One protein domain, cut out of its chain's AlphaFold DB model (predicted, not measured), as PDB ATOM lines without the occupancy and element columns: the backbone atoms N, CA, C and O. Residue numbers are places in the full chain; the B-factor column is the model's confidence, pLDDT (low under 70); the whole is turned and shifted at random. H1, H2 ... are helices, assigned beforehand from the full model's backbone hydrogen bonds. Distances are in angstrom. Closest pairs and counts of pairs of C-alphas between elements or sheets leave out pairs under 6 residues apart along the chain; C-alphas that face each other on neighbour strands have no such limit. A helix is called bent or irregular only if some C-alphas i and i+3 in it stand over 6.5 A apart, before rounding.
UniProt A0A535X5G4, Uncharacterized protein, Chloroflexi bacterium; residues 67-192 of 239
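AT A GLANCE: This is residues 67 to 192 of the 239 residues of an uncharacterized protein of Chloroflexi bacterium (UniProt A0A535X5G4). Two long helices, H2 and H5, lie side by side and run opposite ways, and H1 joins them at one end to make a loose three-helix bundle, up and down. From that same end H6 folds back as an arm, and residues 180 to 192, of which 180 to 191 belong to H6, stick out free, while the short H3 and H4 lie toward the other end of H2. The printed part has 126 residues with six named helices, H1 to H6 in order, and no named strand; the class is all helix. It is loose, with a radius of gyration of the C-alphas of 17.9 A and spans of 53 by 37 by 27 A.

IN THESE COORDINATES: Find C-alpha 67 at (-31.813, 14.712, -21.758); from there H1, residues 67 to 86, runs 28.6 A. H2, residues 89 to 120, is the longest helix at 46.7 A; look for its first C-alpha at (-47.908, 20.642, -0.883). H3, residues 125 to 128, spans 5.4 A, and H4, residues 133 to 141, spans 12.1 A. H5, residues 148 to 171, covers 35.6 A; it is irregular, with C-alphas 149 and 152 7.5 A apart, and has a kink of 38 degrees near residue 165. H6, residues 175 to 191, runs 24.2 A and ends at C-alpha 191, (-28.181, -6.331, -13.067).

HOW THE PARTS SIT: Start with the bundle, where each helix runs against the one before it. H1 and H2 form a helical hairpin at a shallow tilt of 31 degrees; residues 80 to 84 of H1 touch residues 89 to 96 of H2, closest at the C-alphas of Ala 84 and Ala 92, 5.3 A. H2, the hub, touches H5 at a shallow tilt of 10 degrees, opposite ways, closest at the C-alphas of Gln 93 and Pro 164, 4.9 A. H1 touches residues 156 to 167 of H5, the same way, at 33 degrees, only just shallow; the C-alphas of Val 69 and Tyr 156 are closest, 6.5 A. Residues 108 to 112 of H2 touch H4 at a steep tilt of 43 degrees, opposite ways, with the C-alphas of Leu 108 and Ile 140 closest at 7.2 A. H2 and H3 only just touch, with 3 pairs of C-alphas within 8 A, and only at the corner, closest at the C-alphas of Leu 119 and Gly 125, 4.7 A. H5 and H6 form a helical hairpin at 36 degrees, only just steep, closest at the C-alphas of Leu 169 and Thr 175, 6.0 A. H6 is apart from H1 and H2. In H1, H2, H4 and H6 every O i to N i+4 pair is within hydrogen-bond range, in H5 16 of 20, and H3 is too short for such a pair.

THE WHOLE: The C-alphas of Ser 122 and Gly 173 are the two farthest apart, 54.3 A. The printed part has no cut, and no link is long. Mean pLDDT of the printed part is 80.9; look at residues 117 to 149 for values under 70.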
ATOM      1  N   GLY A  67     -32.004  13.286 -22.001       86.94
ATOM      2  CA  GLY A  67     -31.813  14.712 -21.758       86.94
ATOM      3  C   GLY A  67     -33.135  15.438 -21.491       86.94
ATOM      4  O   GLY A  67     -33.243  16.207 -20.533       86.94
ATOM      5  N   PHE A  68     -34.172  15.163 -22.287       90.50
ATOM      6  CA  PHE A  68     -35.501  15.745 -22.088       90.50
ATOM      7  C   PHE A  68     -36.112  15.372 -20.735       90.50
ATOM      8  O   PHE A  68     -36.656  16.248 -20.051       90.50
ATOM      9  N   VAL A  69     -36.035  14.094 -20.354       90.56
ATOM     10  CA  VAL A  69     -36.581  13.590 -19.089       90.56
ATOM     11  C   VAL A  69     -35.854  14.227 -17.906       90.56
ATOM     12  O   VAL A  69     -36.512  14.757 -17.007       90.56
ATOM     13  N   LEU A  70     -34.518  14.269 -17.939       90.69
ATOM     14  CA  LEU A  70     -33.701  14.881 -16.889       90.69
ATOM     15  C   LEU A  70     -34.024  16.372 -16.717       90.69
ATOM     16  O   LEU A  70     -34.333  16.825 -15.612       90.69
ATOM     17  N   LEU A  71     -34.005  17.137 -17.813       91.50
ATOM     18  CA  LEU A  71     -34.297  18.574 -17.791       91.50
ATOM     19  C   LEU A  71     -35.722  18.853 -17.305       91.50
ATOM     20  O   LEU A  71     -35.945  19.765 -16.509       91.50
ATOM     21  N   SER A  72     -36.694  18.063 -17.765       90.69
ATOM     22  CA  SER A  72     -38.088  18.216 -17.347       90.69
ATOM     23  C   SER A  72     -38.276  17.874 -15.867       90.69
ATOM     24  O   SER A  72     -39.032  18.572 -15.191       90.69
ATOM     25  N   GLY A  73     -37.555  16.877 -15.343       90.62
ATOM     26  CA  GLY A  73     -37.536  16.536 -13.919       90.62
ATOM     27  C   GLY A  73     -36.977  17.660 -13.044       90.62
ATOM     28  O   GLY A  73     -37.616  18.043 -12.063       90.62
ATOM     29  N   ILE A  74     -35.843  18.256 -13.434       91.44
ATOM     30  CA  ILE A  74     -35.238  19.397 -12.723       91.44
ATOM     31  C   ILE A  74     -36.211  20.582 -12.683       91.44
ATOM     32  O   ILE A  74     -36.486  21.131 -11.615       91.44
ATOM     33  N   VAL A  75     -36.787  20.952 -13.832       91.56
ATOM     34  CA  VAL A  75     -37.754  22.059 -13.913       91.56
ATOM     35  C   VAL A  75     -39.009  21.762 -13.093       91.56
ATOM     36  O   VAL A  75     -39.494  22.643 -12.385       91.56
ATOM     37  N   ALA A  76     -39.534  20.535 -13.156       90.94
ATOM     38  CA  ALA A  76     -40.693  20.141 -12.366       90.94
ATOM     39  C   ALA A  76     -40.403  20.246 -10.860       90.94
ATOM     40  O   ALA A  76     -41.209  20.827 -10.135       90.94
ATOM     41  N   GLY A  77     -39.240  19.775 -10.403       90.00
ATOM     42  CA  GLY A  77     -38.805  19.912  -9.012       90.00
ATOM     43  C   GLY A  77     -38.695  21.373  -8.568       90.00
ATOM     44  O   GLY A  77     -39.270  21.746  -7.549       90.00
ATOM     45  N   LEU A  78     -38.041  22.229  -9.361       90.12
ATOM     46  CA  LEU A  78     -37.877  23.655  -9.046       90.12
ATOM     47  C   LEU A  78     -39.213  24.411  -9.007       90.12
ATOM     48  O   LEU A  78     -39.456  25.211  -8.104       90.12
ATOM     49  N   VAL A  79     -40.091  24.173  -9.986       90.62
ATOM     50  CA  VAL A  79     -41.379  24.872 -10.090       90.62
ATOM     51  C   VAL A  79     -42.350  24.381  -9.021       90.62
ATOM     52  O   VAL A  79     -42.912  25.192  -8.286       90.62
ATOM     53  N   HIS A  80     -42.547  23.065  -8.906       90.38
ATOM     54  CA  HIS A  80     -43.511  22.503  -7.962       90.38
ATOM     55  C   HIS A  80     -43.001  22.527  -6.516       90.38
ATOM     56  O   HIS A  80     -43.822  22.656  -5.612       90.38
ATOM     57  N   GLY A  81     -41.682  22.525  -6.293       89.69
ATOM     58  CA  GLY A  81     -41.074  22.807  -4.990       89.69
ATOM     59  C   GLY A  81     -41.395  24.220  -4.502       89.69
ATOM     60  O   GLY A  81     -41.959  24.385  -3.425       89.69
ATOM     61  N   ARG A  82     -41.185  25.243  -5.345       89.19
ATOM     62  CA  ARG A  82     -41.565  26.632  -5.014       89.19
ATOM     63  C   ARG A  82     -43.070  26.797  -4.771       89.19
ATOM     64  O   ARG A  82     -43.465  27.606  -3.938       89.19
ATOM     65  N   ILE A  83     -43.919  26.066  -5.500       90.00
ATOM     66  CA  ILE A  83     -45.376  26.070  -5.269       90.00
ATOM     67  C   ILE A  83     -45.712  25.404  -3.929       90.00
ATOM     68  O   ILE A  83     -46.582  25.899  -3.215       90.00
ATOM     69  N   ALA A  84     -45.020  24.319  -3.568       91.31
ATOM     70  CA  ALA A  84     -45.215  23.649  -2.286       91.31
ATOM     71  C   ALA A  84     -44.853  24.558  -1.101       91.31
ATOM     72  O   ALA A  84     -45.571  24.554  -0.106       91.31
ATOM     73  N   GLU A  85     -43.795  25.365  -1.237       89.94
ATOM     74  CA  GLU A  85     -43.363  26.345  -0.230       89.94
ATOM     75  C   GLU A  85     -44.282  27.573  -0.138       89.94
ATOM     76  O   GLU A  85     -44.538  28.068   0.956       89.94
ATOM     77  N   ARG A  86     -44.767  28.094  -1.277       90.50
ATOM     78  CA  ARG A  86     -45.545  29.347  -1.326       90.50
ATOM     79  C   ARG A  86     -47.041  29.172  -1.094       90.50
ATOM     80  O   ARG A  86     -47.673  30.091  -0.588       90.50
ATOM     81  N   GLU A  87     -47.613  28.062  -1.554       90.81
ATOM     82  CA  GLU A  87     -49.059  27.821  -1.520       90.81
ATOM     83  C   GLU A  87     -49.376  26.658  -0.574       90.81
ATOM     84  O   GLU A  87     -49.929  26.863   0.501       90.81
ATOM     85  N   SER A  88     -49.052  25.429  -0.983       92.69
ATOM     86  CA  SER A  88     -49.088  24.218  -0.152       92.69
ATOM     87  C   SER A  88     -48.641  23.001  -0.966       92.69
ATOM     88  O   SER A  88     -48.762  22.970  -2.198       92.69
ATOM     89  N   ILE A  89     -48.222  21.941  -0.269       92.31
ATOM     90  CA  ILE A  89     -47.908  20.642  -0.883       92.31
ATOM     91  C   ILE A  89     -49.093  20.085  -1.692       92.31
ATOM     92  O   ILE A  89     -48.909  19.603  -2.808       92.31
ATOM     93  N   GLY A  90     -50.324  20.231  -1.186       92.62
ATOM     94  CA  GLY A  90     -51.529  19.723  -1.846       92.62
ATOM     95  C   GLY A  90     -51.824  20.427  -3.172       92.62
ATOM     96  O   GLY A  90     -52.196  19.775  -4.149       92.62
ATOM     97  N   VAL A  91     -51.607  21.744  -3.251       92.06
ATOM     98  CA  VAL A  91     -51.762  22.487  -4.513       92.06
ATOM     99  C   VAL A  91     -50.681  22.088  -5.519       92.06
ATOM    100  O   VAL A  91     -50.990  21.872  -6.695       92.06
ATOM    101  N   ALA A  92     -49.434  21.918  -5.071       91.81
ATOM    102  CA  ALA A  92     -48.349  21.453  -5.930       91.81
ATOM    103  C   ALA A  92     -48.635  20.057  -6.519       91.81
ATOM    104  O   ALA A  92     -48.484  19.865  -7.729       91.81
ATOM    105  N   GLN A  93     -49.127  19.122  -5.697       93.31
ATOM    106  CA  GLN A  93     -49.519  17.774  -6.122       93.31
ATOM    107  C   GLN A  93     -50.681  17.791  -7.120       93.31
ATOM    108  O   GLN A  93     -50.604  17.138  -8.159       93.31
ATOM    109  N   ARG A  94     -51.735  18.576  -6.863       93.56
ATOM    110  CA  ARG A  94     -52.870  18.704  -7.795       93.56
ATOM    111  C   ARG A  94     -52.442  19.263  -9.150       93.56
ATOM    112  O   ARG A  94     -52.894  18.765 -10.177       93.56
ATOM    113  N   ARG A  95     -51.546  20.259  -9.174       92.06
ATOM    114  CA  ARG A  95     -50.998  20.806 -10.429       92.06
ATOM    115  C   ARG A  95     -50.157  19.776 -11.188       92.06
ATOM    116  O   ARG A  95     -50.266  19.707 -12.409       92.06
ATOM    117  N   LEU A  96     -49.358  18.965 -10.486       92.00
ATOM    118  CA  LEU A  96     -48.617  17.849 -11.088       92.00
ATOM    119  C   LEU A  96     -49.565  16.813 -11.704       92.00
ATOM    120  O   LEU A  96     -49.404  16.470 -12.872       92.00
ATOM    121  N   LEU A  97     -50.583  16.380 -10.958       93.44
ATOM    122  CA  LEU A  97     -51.562  15.393 -11.423       93.44
ATOM    123  C   LEU A  97     -52.406  15.911 -12.591       93.44
ATOM    124  O   LEU A  97     -52.627  15.185 -13.554       93.44
ATOM    125  N   SER A  98     -52.827  17.176 -12.555       92.50
ATOM    126  CA  SER A  98     -53.534  17.807 -13.675       92.50
ATOM    127  C   SER A  98     -52.673  17.823 -14.937       92.50
ATOM    128  O   SER A  98     -53.160  17.498 -16.017       92.50
ATOM    129  N   ARG A  99     -51.376  18.125 -14.802       92.06
ATOM    130  CA  ARG A  99     -50.439  18.086 -15.925       92.06
ATOM    131  C   ARG A  99     -50.209  16.662 -16.434       92.06
ATOM    132  O   ARG A  99     -50.178  16.469 -17.647       92.06
ATOM    133  N   ALA A 100     -50.067  15.689 -15.534       91.81
ATOM    134  CA  ALA A 100     -49.963  14.276 -15.890       91.81
ATOM    135  C   ALA A 100     -51.203  13.821 -16.672       91.81
ATOM    136  O   ALA A 100     -51.067  13.195 -17.715       91.81
ATOM    137  N   TRP A 101     -52.402  14.225 -16.242       91.44
ATOM    138  CA  TRP A 101     -53.648  13.934 -16.950       91.44
ATOM    139  C   TRP A 101     -53.686  14.538 -18.358       91.44
ATOM    140  O   TRP A 101     -54.009  13.844 -19.319       91.44
ATOM    141  N   THR A 102     -53.310  15.811 -18.515       91.12
ATOM    142  CA  THR A 102     -53.236  16.443 -19.842       91.12
ATOM    143  C   THR A 102     -52.290  15.688 -20.774       91.12
ATOM    144  O   THR A 102     -52.619  15.474 -21.939       91.12
ATOM    145  N   LEU A 103     -51.128  15.270 -20.272       88.12
ATOM    146  CA  LEU A 103     -50.146  14.529 -21.063       88.12
ATOM    147  C   LEU A 103     -50.602  13.105 -21.365       88.12
ATOM    148  O   LEU A 103     -50.370  12.632 -22.472       88.12
ATOM    149  N   TYR A 104     -51.303  12.458 -20.439       86.94
ATOM    150  CA  TYR A 104     -51.924  11.160 -20.664       86.94
ATOM    151  C   TYR A 104     -52.937  11.223 -21.813       86.94
ATOM    152  O   TYR A 104     -52.831  10.459 -22.767       86.94
ATOM    153  N   VAL A 105     -53.863  12.188 -21.775       89.06
ATOM    154  CA  VAL A 105     -54.862  12.380 -22.841       89.06
ATOM    155  C   VAL A 105     -54.193  12.737 -24.170       89.06
ATOM    156  O   VAL A 105     -54.588  12.215 -25.211       89.06
ATOM    157  N   LEU A 106     -53.159  13.584 -24.146       89.31
ATOM    158  CA  LEU A 106     -52.366  13.905 -25.335       89.31
ATOM    159  C   LEU A 106     -51.712  12.650 -25.925       89.31
ATOM    160  O   LEU A 106     -51.810  12.422 -27.125       89.31
ATOM    161  N   THR A 107     -51.070  11.841 -25.085       84.75
ATOM    162  CA  THR A 107     -50.395  10.597 -25.480       84.75
ATOM    163  C   THR A 107     -51.407   9.622 -26.076       84.75
ATOM    164  O   THR A 107     -51.185   9.110 -27.166       84.75
ATOM    165  N   LEU A 108     -52.566   9.452 -25.434       83.62
ATOM    166  CA  LEU A 108     -53.664   8.626 -25.934       83.62
ATOM    167  C   LEU A 108     -54.154   9.099 -27.312       83.62
ATOM    168  O   LEU A 108     -54.289   8.296 -28.234       83.62
ATOM    169  N   GLY A 109     -54.375  10.408 -27.474       85.19
ATOM    170  CA  GLY A 109     -54.785  11.000 -28.748       85.19
ATOM    171  C   GLY A 109     -53.742  10.806 -29.852       85.19
ATOM    172  O   GLY A 109     -54.092  10.405 -30.959       85.19
ATOM    173  N   LEU A 110     -52.460  11.029 -29.546       82.75
ATOM    174  CA  LEU A 110     -51.357  10.809 -30.485       82.75
ATOM    175  C   LEU A 110     -51.240   9.337 -30.894       82.75
ATOM    176  O   LEU A 110     -51.061   9.059 -32.076       82.75
ATOM    177  N   THR A 111     -51.405   8.406 -29.953       79.19
ATOM    178  CA  THR A 111     -51.401   6.964 -30.228       79.19
ATOM    179  C   THR A 111     -52.543   6.575 -31.165       79.19
ATOM    180  O   THR A 111     -52.297   5.899 -32.162       79.19
ATOM    181  N   ILE A 112     -53.768   7.058 -30.921       80.06
ATOM    182  CA  ILE A 112     -54.924   6.803 -31.802       80.06
ATOM    183  C   ILE A 112     -54.666   7.344 -33.212       80.06
ATOM    184  O   ILE A 112     -54.908   6.643 -34.196       80.06
ATOM    185  N   VAL A 113     -54.155   8.572 -33.325       82.44
ATOM    186  CA  VAL A 113     -53.834   9.183 -34.623       82.44
ATOM    187  C   VAL A 113     -52.752   8.376 -35.345       82.44
ATOM    188  O   VAL A 113     -52.933   8.024 -36.509       82.44
ATOM    189  N   ALA A 114     -51.665   8.022 -34.658       74.56
ATOM    190  CA  ALA A 114     -50.566   7.244 -35.227       74.56
ATOM    191  C   ALA A 114     -51.024   5.857 -35.715       74.56
ATOM    192  O   ALA A 114     -50.703   5.467 -36.838       74.56
ATOM    193  N   LEU A 115     -51.831   5.148 -34.917       72.19
ATOM    194  CA  LEU A 115     -52.450   3.874 -35.305       72.19
ATOM    195  C   LEU A 115     -53.361   4.040 -36.527       72.19
ATOM    196  O   LEU A 115     -53.293   3.233 -37.449       72.19
ATOM    197  N   SER A 116     -54.162   5.108 -36.576       72.38
ATOM    198  CA  SER A 116     -55.056   5.386 -37.710       72.38
ATOM    199  C   SER A 116     -54.281   5.557 -39.023       72.38
ATOM    200  O   SER A 116     -54.687   5.021 -40.053       72.38
ATOM    201  N   PHE A 117     -53.130   6.241 -38.989       69.75
ATOM    202  CA  PHE A 117     -52.237   6.352 -40.149       69.75
ATOM    203  C   PHE A 117     -51.538   5.023 -40.486       69.75
ATOM    204  O   PHE A 117     -51.417   4.678 -41.661       69.75
ATOM    205  N   GLY A 118     -51.123   4.244 -39.480       65.06
ATOM    206  CA  GLY A 118     -50.488   2.932 -39.670       65.06
ATOM    207  C   GLY A 118     -51.418   1.871 -40.274       65.06
ATOM    208  O   GLY A 118     -50.975   1.042 -41.070       65.06
ATOM    209  N   LEU A 119     -52.717   1.930 -39.955       57.00
ATOM    210  CA  LEU A 119     -53.761   1.092 -40.554       57.00
ATOM    211  C   LEU A 119     -54.005   1.431 -42.035       57.00
ATOM    212  O   LEU A 119     -54.281   0.534 -42.828       57.00
ATOM    213  N   ALA A 120     -53.862   2.702 -42.423       57.25
ATOM    214  CA  ALA A 120     -54.055   3.160 -43.801       57.25
ATOM    215  C   ALA A 120     -52.870   2.839 -44.741       57.25
ATOM    216  O   ALA A 120     -53.047   2.812 -45.957       57.25
ATOM    217  N   GLY A 121     -51.670   2.589 -44.197       55.66
ATOM    218  CA  GLY A 121     -50.413   2.438 -44.950       55.66
ATOM    219  C   GLY A 121     -49.923   1.003 -45.206       55.66
ATOM    220  O   GLY A 121     -48.767   0.837 -45.571       55.66
ATOM    221  N   SER A 122     -50.760  -0.017 -44.980       53.91
ATOM    222  CA  SER A 122     -50.524  -1.464 -45.210       53.91
ATOM    223  C   SER A 122     -49.349  -2.165 -44.495       53.91
ATOM    224  O   SER A 122     -49.359  -3.392 -44.432       53.91
ATOM    225  N   SER A 123     -48.398  -1.463 -43.867       51.69
ATOM    226  CA  SER A 123     -47.271  -2.094 -43.146       51.69
ATOM    227  C   SER A 123     -47.505  -2.342 -41.644       51.69
ATOM    228  O   SER A 123     -46.839  -3.197 -41.067       51.69
ATOM    229  N   GLY A 124     -48.462  -1.653 -41.003       46.38
ATOM    230  CA  GLY A 124     -48.767  -1.796 -39.565       46.38
ATOM    231  C   GLY A 124     -50.071  -2.537 -39.235       46.38
ATOM    232  O   GLY A 124     -50.322  -2.875 -38.079       46.38
ATOM    233  N   GLY A 125     -50.912  -2.812 -40.238       50.56
ATOM    234  CA  GLY A 125     -52.267  -3.339 -40.032       50.56
ATOM    235  C   GLY A 125     -52.345  -4.782 -39.531       50.56
ATOM    236  O   GLY A 125     -53.312  -5.144 -38.867       50.56
ATOM    237  N   ALA A 126     -51.321  -5.600 -39.785       50.06
ATOM    238  CA  ALA A 126     -51.354  -7.030 -39.478       50.06
ATOM    239  C   ALA A 126     -51.315  -7.351 -37.969       50.06
ATOM    240  O   ALA A 126     -51.909  -8.340 -37.551       50.06
ATOM    241  N   GLN A 127     -50.661  -6.525 -37.142       51.53
ATOM    242  CA  GLN A 127     -50.636  -6.731 -35.684       51.53
ATOM    243  C   GLN A 127     -51.892  -6.202 -34.979       51.53
ATOM    244  O   GLN A 127     -52.289  -6.743 -33.952       51.53
ATOM    245  N   VAL A 128     -52.540  -5.180 -35.546       52.59
ATOM    246  CA  VAL A 128     -53.799  -4.623 -35.026       52.59
ATOM    247  C   VAL A 128     -54.995  -5.496 -35.428       52.59
ATOM    248  O   VAL A 128     -55.937  -5.640 -34.656       52.59
ATOM    249  N   ALA A 129     -54.936  -6.145 -36.597       52.78
ATOM    250  CA  ALA A 129     -55.992  -7.025 -37.107       52.78
ATOM    251  C   ALA A 129     -56.168  -8.343 -36.324       52.78
ATOM    252  O   ALA A 129     -57.191  -9.003 -36.478       52.78
ATOM    253  N   GLN A 130     -55.192  -8.727 -35.494       54.66
ATOM    254  CA  GLN A 130     -55.220  -9.966 -34.701       54.66
ATOM    255  C   GLN A 130     -55.795  -9.769 -33.286       54.66
ATOM    256  O   GLN A 130     -55.934 -10.742 -32.549       54.66
ATOM    257  N   GLN A 131     -56.100  -8.531 -32.880       58.59
ATOM    258  CA  GLN A 131     -56.617  -8.220 -31.543       58.59
ATOM    259  C   GLN A 131     -58.126  -7.993 -31.582       58.59
ATOM    260  O   GLN A 131     -58.653  -7.362 -32.501       58.59
ATOM    261  N   THR A 132     -58.840  -8.470 -30.562       62.62
ATOM    262  CA  THR A 132     -60.260  -8.130 -30.431       62.62
ATOM    263  C   THR A 132     -60.416  -6.627 -30.142       62.62
ATOM    264  O   THR A 132     -59.554  -6.035 -29.489       62.62
ATOM    265  N   PRO A 133     -61.515  -5.969 -30.566       64.12
ATOM    266  CA  PRO A 133     -61.705  -4.528 -30.351       64.12
ATOM    267  C   PRO A 133     -61.603  -4.100 -28.879       64.12
ATOM    268  O   PRO A 133     -61.196  -2.980 -28.578       64.12
ATOM    269  N   VAL A 134     -61.955  -5.003 -27.959       64.56
ATOM    270  CA  VAL A 134     -61.895  -4.780 -26.509       64.56
ATOM    271  C   VAL A 134     -60.464  -4.908 -25.979       64.56
ATOM    272  O   VAL A 134     -60.048  -4.080 -25.172       64.56
ATOM    273  N   GLU A 135     -59.685  -5.883 -26.449       62.38
ATOM    274  CA  GLU A 135     -58.267  -6.026 -26.087       62.38
ATOM    275  C   GLU A 135     -57.414  -4.902 -26.666       62.38
ATOM    276  O   GLU A 135     -56.521  -4.403 -25.985       62.38
ATOM    277  N   LEU A 136     -57.718  -4.455 -27.885       64.69
ATOM    278  CA  LEU A 136     -57.070  -3.298 -28.493       64.69
ATOM    279  C   LEU A 136     -57.385  -2.026 -27.695       64.69
ATOM    280  O   LEU A 136     -56.475  -1.272 -27.359       64.69
ATOM    281  N   LEU A 137     -58.652  -1.815 -27.316       67.88
ATOM    282  CA  LEU A 137     -59.044  -0.689 -26.467       67.88
ATOM    283  C   LEU A 137     -58.344  -0.745 -25.104       67.88
ATOM    284  O   LEU A 137     -57.810   0.267 -24.652       67.88
ATOM    285  N   TRP A 138     -58.291  -1.918 -24.469       65.94
ATOM    286  CA  TRP A 138     -57.583  -2.099 -23.202       65.94
ATOM    287  C   TRP A 138     -56.078  -1.867 -23.351       65.94
ATOM    288  O   TRP A 138     -55.480  -1.212 -22.504       65.94
ATOM    289  N   SER A 139     -55.467  -2.318 -24.445       57.94
ATOM    290  CA  SER A 139     -54.035  -2.143 -24.724       57.94
ATOM    291  C   SER A 139     -53.672  -0.692 -25.044       57.94
ATOM    292  O   SER A 139     -52.598  -0.233 -24.658       57.94
ATOM    293  N   ILE A 140     -54.575   0.049 -25.693       64.81
ATOM    294  CA  ILE A 140     -54.426   1.481 -25.977       64.81
ATOM    295  C   ILE A 140     -54.623   2.307 -24.702       64.81
ATOM    296  O   ILE A 140     -53.865   3.238 -24.467       64.81
ATOM    297  N   VAL A 141     -55.607   1.962 -23.865       63.78
ATOM    298  CA  VAL A 141     -55.877   2.653 -22.590       63.78
ATOM    299  C   VAL A 141     -54.798   2.352 -21.549       63.78
ATOM    300  O   VAL A 141     -54.395   3.239 -20.806       63.78
ATOM    301  N   THR A 142     -54.281   1.123 -21.505       61.53
ATOM    302  CA  THR A 142     -53.159   0.756 -20.620       61.53
ATOM    303  C   THR A 142     -51.789   1.086 -21.214       61.53
ATOM    304  O   THR A 142     -50.777   0.820 -20.571       61.53
ATOM    305  N   LEU A 143     -51.754   1.667 -22.418       57.91
ATOM    306  CA  LEU A 143     -50.549   2.045 -23.162       57.91
ATOM    307  C   LEU A 143     -49.536   0.894 -23.349       57.91
ATOM    308  O   LEU A 143     -48.352   1.131 -23.568       57.91
ATOM    309  N   HIS A 144     -50.010  -0.357 -23.335       56.47
ATOM    310  CA  HIS A 144     -49.215  -1.532 -23.715       56.47
ATOM    311  C   HIS A 144     -48.877  -1.542 -25.213       56.47
ATOM    312  O   HIS A 144     -47.863  -2.106 -25.611       56.47
ATOM    313  N   GLN A 145     -49.726  -0.923 -26.038       53.50
ATOM    314  CA  GLN A 145     -49.520  -0.748 -27.477       53.50
ATOM    315  C   GLN A 145     -49.358   0.747 -27.750       53.50
ATOM    316  O   GLN A 145     -50.326   1.509 -27.727       53.50
ATOM    317  N   THR A 146     -48.117   1.174 -27.952       57.97
ATOM    318  CA  THR A 146     -47.764   2.559 -28.257       57.97
ATOM    319  C   THR A 146     -47.002   2.596 -29.569       57.97
ATOM    320  O   THR A 146     -46.245   1.688 -29.908       57.97
ATOM    321  N   ALA A 147     -47.271   3.624 -30.372       60.34
ATOM    322  CA  ALA A 147     -46.443   3.875 -31.536       60.34
ATOM    323  C   ALA A 147     -45.101   4.410 -31.036       60.34
ATOM    324  O   ALA A 147     -45.102   5.334 -30.232       60.34
ATOM    325  N   TYR A 148     -43.997   3.902 -31.582       60.53
ATOM    326  CA  TYR A 148     -42.619   4.274 -31.221       60.53
ATOM    327  C   TYR A 148     -42.386   5.795 -31.066       60.53
ATOM    328  O   TYR A 148     -41.608   6.246 -30.234       60.53
ATOM    329  N   LEU A 149     -43.121   6.625 -31.818       65.38
ATOM    330  CA  LEU A 149     -43.057   8.090 -31.719       65.38
ATOM    331  C   LEU A 149     -43.614   8.683 -30.404       65.38
ATOM    332  O   LEU A 149     -43.412   9.870 -30.143       65.38
ATOM    333  N   VAL A 150     -44.346   7.911 -29.598       73.00
ATOM    334  CA  VAL A 150     -45.113   8.385 -28.429       73.00
ATOM    335  C   VAL A 150     -44.606   7.793 -27.102       73.00
ATOM    336  O   VAL A 150     -45.097   8.153 -26.028       73.00
ATOM    337  N   ASP A 151     -43.555   6.974 -27.144       76.69
ATOM    338  CA  ASP A 151     -42.994   6.290 -25.972       76.69
ATOM    339  C   ASP A 151     -42.394   7.280 -24.959       76.69
ATOM    340  O   ASP A 151     -42.540   7.133 -23.743       76.69
ATOM    341  N   VAL A 152     -41.762   8.356 -25.446       84.06
ATOM    342  CA  VAL A 152     -41.146   9.376 -24.579       84.06
ATOM    343  C   VAL A 152     -42.195  10.221 -23.834       84.06
ATOM    344  O   VAL A 152     -42.071  10.374 -22.613       84.06
ATOM    345  N   PRO A 153     -43.248  10.758 -24.490       83.38
ATOM    346  CA  PRO A 153     -44.379  11.373 -23.790       83.38
ATOM    347  C   PRO A 153     -45.037  10.462 -22.746       83.38
ATOM    348  O   PRO A 153     -45.388  10.938 -21.659       83.38
ATOM    349  N   LEU A 154     -45.164   9.162 -23.036       84.25
ATOM    350  CA  LEU A 154     -45.692   8.182 -22.089       84.25
ATOM    351  C   LEU A 154     -44.804   8.057 -20.849       84.25
ATOM    352  O   LEU A 154     -45.289   8.237 -19.729       84.25
ATOM    353  N   LEU A 155     -43.505   7.806 -21.037       86.88
ATOM    354  CA  LEU A 155     -42.546   7.718 -19.936       86.88
ATOM    355  C   LEU A 155     -42.606   8.976 -19.063       86.88
ATOM    356  O   LEU A 155     -42.684   8.895 -17.837       86.88
ATOM    357  N   TYR A 156     -42.631  10.150 -19.692       88.75
ATOM    358  CA  TYR A 156     -42.730  11.416 -18.976       88.75
ATOM    359  C   TYR A 156     -44.034  11.543 -18.169       88.75
ATOM    360  O   TYR A 156     -44.021  12.056 -17.048       88.75
ATOM    361  N   THR A 157     -45.149  11.039 -18.700       88.88
ATOM    362  CA  THR A 157     -46.438  10.990 -17.996       88.88
ATOM    363  C   THR A 157     -46.367  10.103 -16.753       88.88
ATOM    364  O   THR A 157     -46.798  10.529 -15.680       88.88
ATOM    365  N   LEU A 158     -45.767   8.911 -16.860       89.38
ATOM    366  CA  LEU A 158     -45.570   8.001 -15.723       89.38
ATOM    367  C   LEU A 158     -44.690   8.634 -14.641       89.38
ATOM    368  O   LEU A 158     -45.020   8.589 -13.455       89.38
ATOM    369  N   LEU A 159     -43.605   9.296 -15.045       91.06
ATOM    370  CA  LEU A 159     -42.730  10.006 -14.116       91.06
ATOM    371  C   LEU A 159     -43.459  11.157 -13.411       91.06
ATOM    372  O   LEU A 159     -43.294  11.333 -12.204       91.06
ATOM    373  N   LEU A 160     -44.310  11.908 -14.116       90.44
ATOM    374  CA  LEU A 160     -45.143  12.948 -13.504       90.44
ATOM    375  C   LEU A 160     -46.231  12.393 -12.580       90.44
ATOM    376  O   LEU A 160     -46.615  13.081 -11.635       90.44
ATOM    377  N   LEU A 161     -46.708  11.171 -12.818       92.12
ATOM    378  CA  LEU A 161     -47.655  10.496 -11.933       92.12
ATOM    379  C   LEU A 161     -46.998  10.089 -10.604       92.12
ATOM    380  O   LEU A 161     -47.629  10.169  -9.552       92.12
ATOM    381  N   ILE A 162     -45.711   9.726 -10.639       92.00
ATOM    382  CA  ILE A 162     -44.899   9.408  -9.452       92.00
ATOM    383  C   ILE A 162     -44.364  10.687  -8.773       92.00
ATOM    384  O   ILE A 162     -44.166  10.722  -7.556       92.00
ATOM    385  N   ALA A 163     -44.183  11.777  -9.523       92.38
ATOM    386  CA  ALA A 163     -43.685  13.059  -9.022       92.38
ATOM    387  C   ALA A 163     -44.393  13.622  -7.768       92.38
ATOM    388  O   ALA A 163     -43.680  14.118  -6.896       92.38
ATOM    389  N   PRO A 164     -45.733  13.574  -7.588       92.50
ATOM    390  CA  PRO A 164     -46.372  14.052  -6.357       92.50
ATOM    391  C   PRO A 164     -45.961  13.258  -5.111       92.50
ATOM    392  O   PRO A 164     -45.893  13.841  -4.025       92.50
ATOM    393  N   LEU A 165     -45.668  11.960  -5.256       93.12
ATOM    394  CA  LEU A 165     -45.122  11.137  -4.175       93.12
ATOM    395  C   LEU A 165     -43.673  11.539  -3.887       93.12
ATOM    396  O   LEU A 165     -43.323  11.783  -2.735       93.12
ATOM    397  N   ALA A 166     -42.850  11.688  -4.929       91.62
ATOM    398  CA  ALA A 166     -41.473  12.153  -4.776       91.62
ATOM    399  C   ALA A 166     -41.412  13.532  -4.093       91.62
ATOM    400  O   ALA A 166     -40.613  13.738  -3.182       91.62
ATOM    401  N   LEU A 167     -42.303  14.456  -4.469       91.88
ATOM    402  CA  LEU A 167     -42.405  15.786  -3.871       91.88
ATOM    403  C   LEU A 167     -42.791  15.722  -2.389       91.88
ATOM    404  O   LEU A 167     -42.206  16.435  -1.579       91.88
ATOM    405  N   LEU A 168     -43.729  14.842  -2.025       93.50
ATOM    406  CA  LEU A 168     -44.109  14.615  -0.628       93.50
ATOM    407  C   LEU A 168     -42.922  14.101   0.199       93.50
ATOM    408  O   LEU A 168     -42.671  14.602   1.294       93.50
ATOM    409  N   LEU A 169     -42.169  13.134  -0.335       92.00
ATOM    410  CA  LEU A 169     -40.985  12.575   0.324       92.00
ATOM    411  C   LEU A 169     -39.882  13.625   0.505       92.00
ATOM    412  O   LEU A 169     -39.279  13.690   1.576       92.00
ATOM    413  N   MET A 170     -39.641  14.458  -0.511       90.75
ATOM    414  CA  MET A 170     -38.677  15.559  -0.425       90.75
ATOM    415  C   MET A 170     -39.109  16.608   0.606       90.75
ATOM    416  O   MET A 170     -38.289  17.044   1.410       90.75
ATOM    417  N   HIS A 171     -40.396  16.964   0.639       88.62
ATOM    418  CA  HIS A 171     -40.928  17.923   1.610       88.62
ATOM    419  C   HIS A 171     -40.862  17.399   3.055       88.62
ATOM    420  O   HIS A 171     -40.591  18.161   3.977       88.62
ATOM    421  N   ALA A 172     -41.026  16.089   3.257       90.62
ATOM    422  CA  ALA A 172     -40.877  15.436   4.560       90.62
ATOM    423  C   ALA A 172     -39.407  15.246   5.008       90.62
ATOM    424  O   ALA A 172     -39.156  14.546   5.990       90.62
ATOM    425  N   GLY A 173     -38.427  15.791   4.273       90.56
ATOM    426  CA  GLY A 173     -36.996  15.633   4.560       90.56
ATOM    427  C   GLY A 173     -36.435  14.242   4.237       90.56
ATOM    428  O   GLY A 173     -35.291  13.935   4.569       90.56
ATOM    429  N   ARG A 174     -37.212  13.379   3.569       93.94
ATOM    430  CA  ARG A 174     -36.839  11.997   3.223       93.94
ATOM    431  C   ARG A 174     -36.289  11.877   1.800       93.94
ATOM    432  O   ARG A 174     -36.478  10.855   1.143       93.94
ATOM    433  N   THR A 175     -35.581  12.897   1.321       91.81
ATOM    434  CA  THR A 175     -34.990  12.937  -0.029       91.81
ATOM    435  C   THR A 175     -34.073  11.746  -0.306       91.81
ATOM    436  O   THR A 175     -34.015  11.259  -1.433       91.81
ATOM    437  N   TRP A 176     -33.415  11.212   0.729       93.19
ATOM    438  CA  TRP A 176     -32.582  10.016   0.614       93.19
ATOM    439  C   TRP A 176     -33.351   8.806   0.061       93.19
ATOM    440  O   TRP A 176     -32.779   8.045  -0.711       93.19
ATOM    441  N   ILE A 177     -34.648   8.655   0.374       94.00
ATOM    442  CA  ILE A 177     -35.477   7.558  -0.152       94.00
ATOM    443  C   ILE A 177     -35.618   7.688  -1.667       94.00
ATOM    444  O   ILE A 177     -35.529   6.691  -2.372       94.00
ATOM    445  N   VAL A 178     -35.798   8.908  -2.181       91.38
ATOM    446  CA  VAL A 178     -35.920   9.161  -3.626       91.38
ATOM    447  C   VAL A 178     -34.605   8.841  -4.339       91.38
ATOM    448  O   VAL A 178     -34.614   8.192  -5.382       91.38
ATOM    449  N   ILE A 179     -33.472   9.239  -3.752       92.56
ATOM    450  CA  ILE A 179     -32.138   8.952  -4.299       92.56
ATOM    451  C   ILE A 179     -31.870   7.444  -4.301       92.56
ATOM    452  O   ILE A 179     -31.487   6.891  -5.329       92.56
ATOM    453  N   VAL A 180     -32.114   6.768  -3.175       94.44
ATOM    454  CA  VAL A 180     -31.934   5.316  -3.063       94.44
ATOM    455  C   VAL A 180     -32.872   4.585  -4.016       94.44
ATOM    456  O   VAL A 180     -32.416   3.697  -4.722       94.44
ATOM    457  N   ALA A 181     -34.143   4.978  -4.114       92.38
ATOM    458  CA  ALA A 181     -35.086   4.379  -5.056       92.38
ATOM    459  C   ALA A 181     -34.626   4.550  -6.513       92.38
ATOM    460  O   ALA A 181     -34.680   3.594  -7.281       92.38
ATOM    461  N   SER A 182     -34.117   5.730  -6.884       90.44
ATOM    462  CA  SER A 182     -33.549   5.966  -8.215       90.44
ATOM    463  C   SER A 182     -32.311   5.103  -8.474       90.44
ATOM    464  O   SER A 182     -32.187   4.539  -9.558       90.44
ATOM    465  N   PHE A 183     -31.424   4.957  -7.485       92.62
ATOM    466  CA  PHE A 183     -30.229   4.123  -7.604       92.62
ATOM    467  C   PHE A 183     -30.568   2.631  -7.669       92.62
ATOM    468  O   PHE A 183     -29.984   1.905  -8.468       92.62
ATOM    469  N   VAL A 184     -31.534   2.167  -6.876       92.62
ATOM    470  CA  VAL A 184     -32.048   0.789  -6.908       92.62
ATOM    471  C   VAL A 184     -32.716   0.498  -8.246       92.62
ATOM    472  O   VAL A 184     -32.471  -0.551  -8.828       92.62
ATOM    473  N   LEU A 185     -33.510   1.432  -8.773       88.38
ATOM    474  CA  LEU A 185     -34.123   1.286 -10.091       88.38
ATOM    475  C   LEU A 185     -33.055   1.184 -11.189       88.38
ATOM    476  O   LEU A 185     -33.128   0.303 -12.042       88.38
ATOM    477  N   TRP A 186     -32.038   2.049 -11.138       88.19
ATOM    478  CA  TRP A 186     -30.932   2.034 -12.093       88.19
ATOM    479  C   TRP A 186     -30.090   0.757 -11.990       88.19
ATOM    480  O   TRP A 186     -29.867   0.083 -12.988       88.19
ATOM    481  N   THR A 187     -29.657   0.375 -10.787       88.12
ATOM    482  CA  THR A 187     -28.881  -0.859 -10.576       88.12
ATOM    483  C   THR A 187     -29.690  -2.107 -10.912       88.12
ATOM    484  O   THR A 187     -29.151  -3.022 -11.527       88.12
ATOM    485  N   GLY A 188     -30.982  -2.134 -10.587       86.94
ATOM    486  CA  GLY A 188     -31.892  -3.213 -10.969       86.94
ATOM    487  C   GLY A 188     -31.954  -3.398 -12.484       86.94
ATOM    488  O   GLY A 188     -31.826  -4.524 -12.961       86.94
ATOM    489  N   TYR A 189     -32.044  -2.296 -13.236       82.00
ATOM    490  CA  TYR A 189     -31.968  -2.329 -14.698       82.00
ATOM    491  C   TYR A 189     -30.620  -2.872 -15.208       82.00
ATOM    492  O   TYR A 189     -30.595  -3.672 -16.137       82.00
ATOM    493  N   GLN A 190     -29.500  -2.511 -14.571       83.75
ATOM    494  CA  GLN A 190     -28.167  -2.974 -14.986       83.75
ATOM    495  C   GLN A 190     -27.892  -4.452 -14.663       83.75
ATOM    496  O   GLN A 190     -27.138  -5.110 -15.378       83.75
ATOM    497  N   VAL A 191     -28.463  -4.975 -13.572       82.50
ATOM    498  CA  VAL A 191     -28.181  -6.331 -13.067       82.50
ATOM    499  C   VAL A 191     -29.140  -7.380 -13.640       82.50
ATOM    500  O   VAL A 191     -28.760  -8.545 -13.754       82.50
ATOM    501  N   LEU A 192     -30.353  -6.991 -14.052       73.25
ATOM    502  CA  LEU A 192     -31.332  -7.886 -14.681       73.25
ATOM    503  C   LEU A 192     -31.588  -7.543 -16.168       73.25
ATOM    504  O   LEU A 192     -32.735  -7.304 -16.539       73.25
TER     505      LEU A 192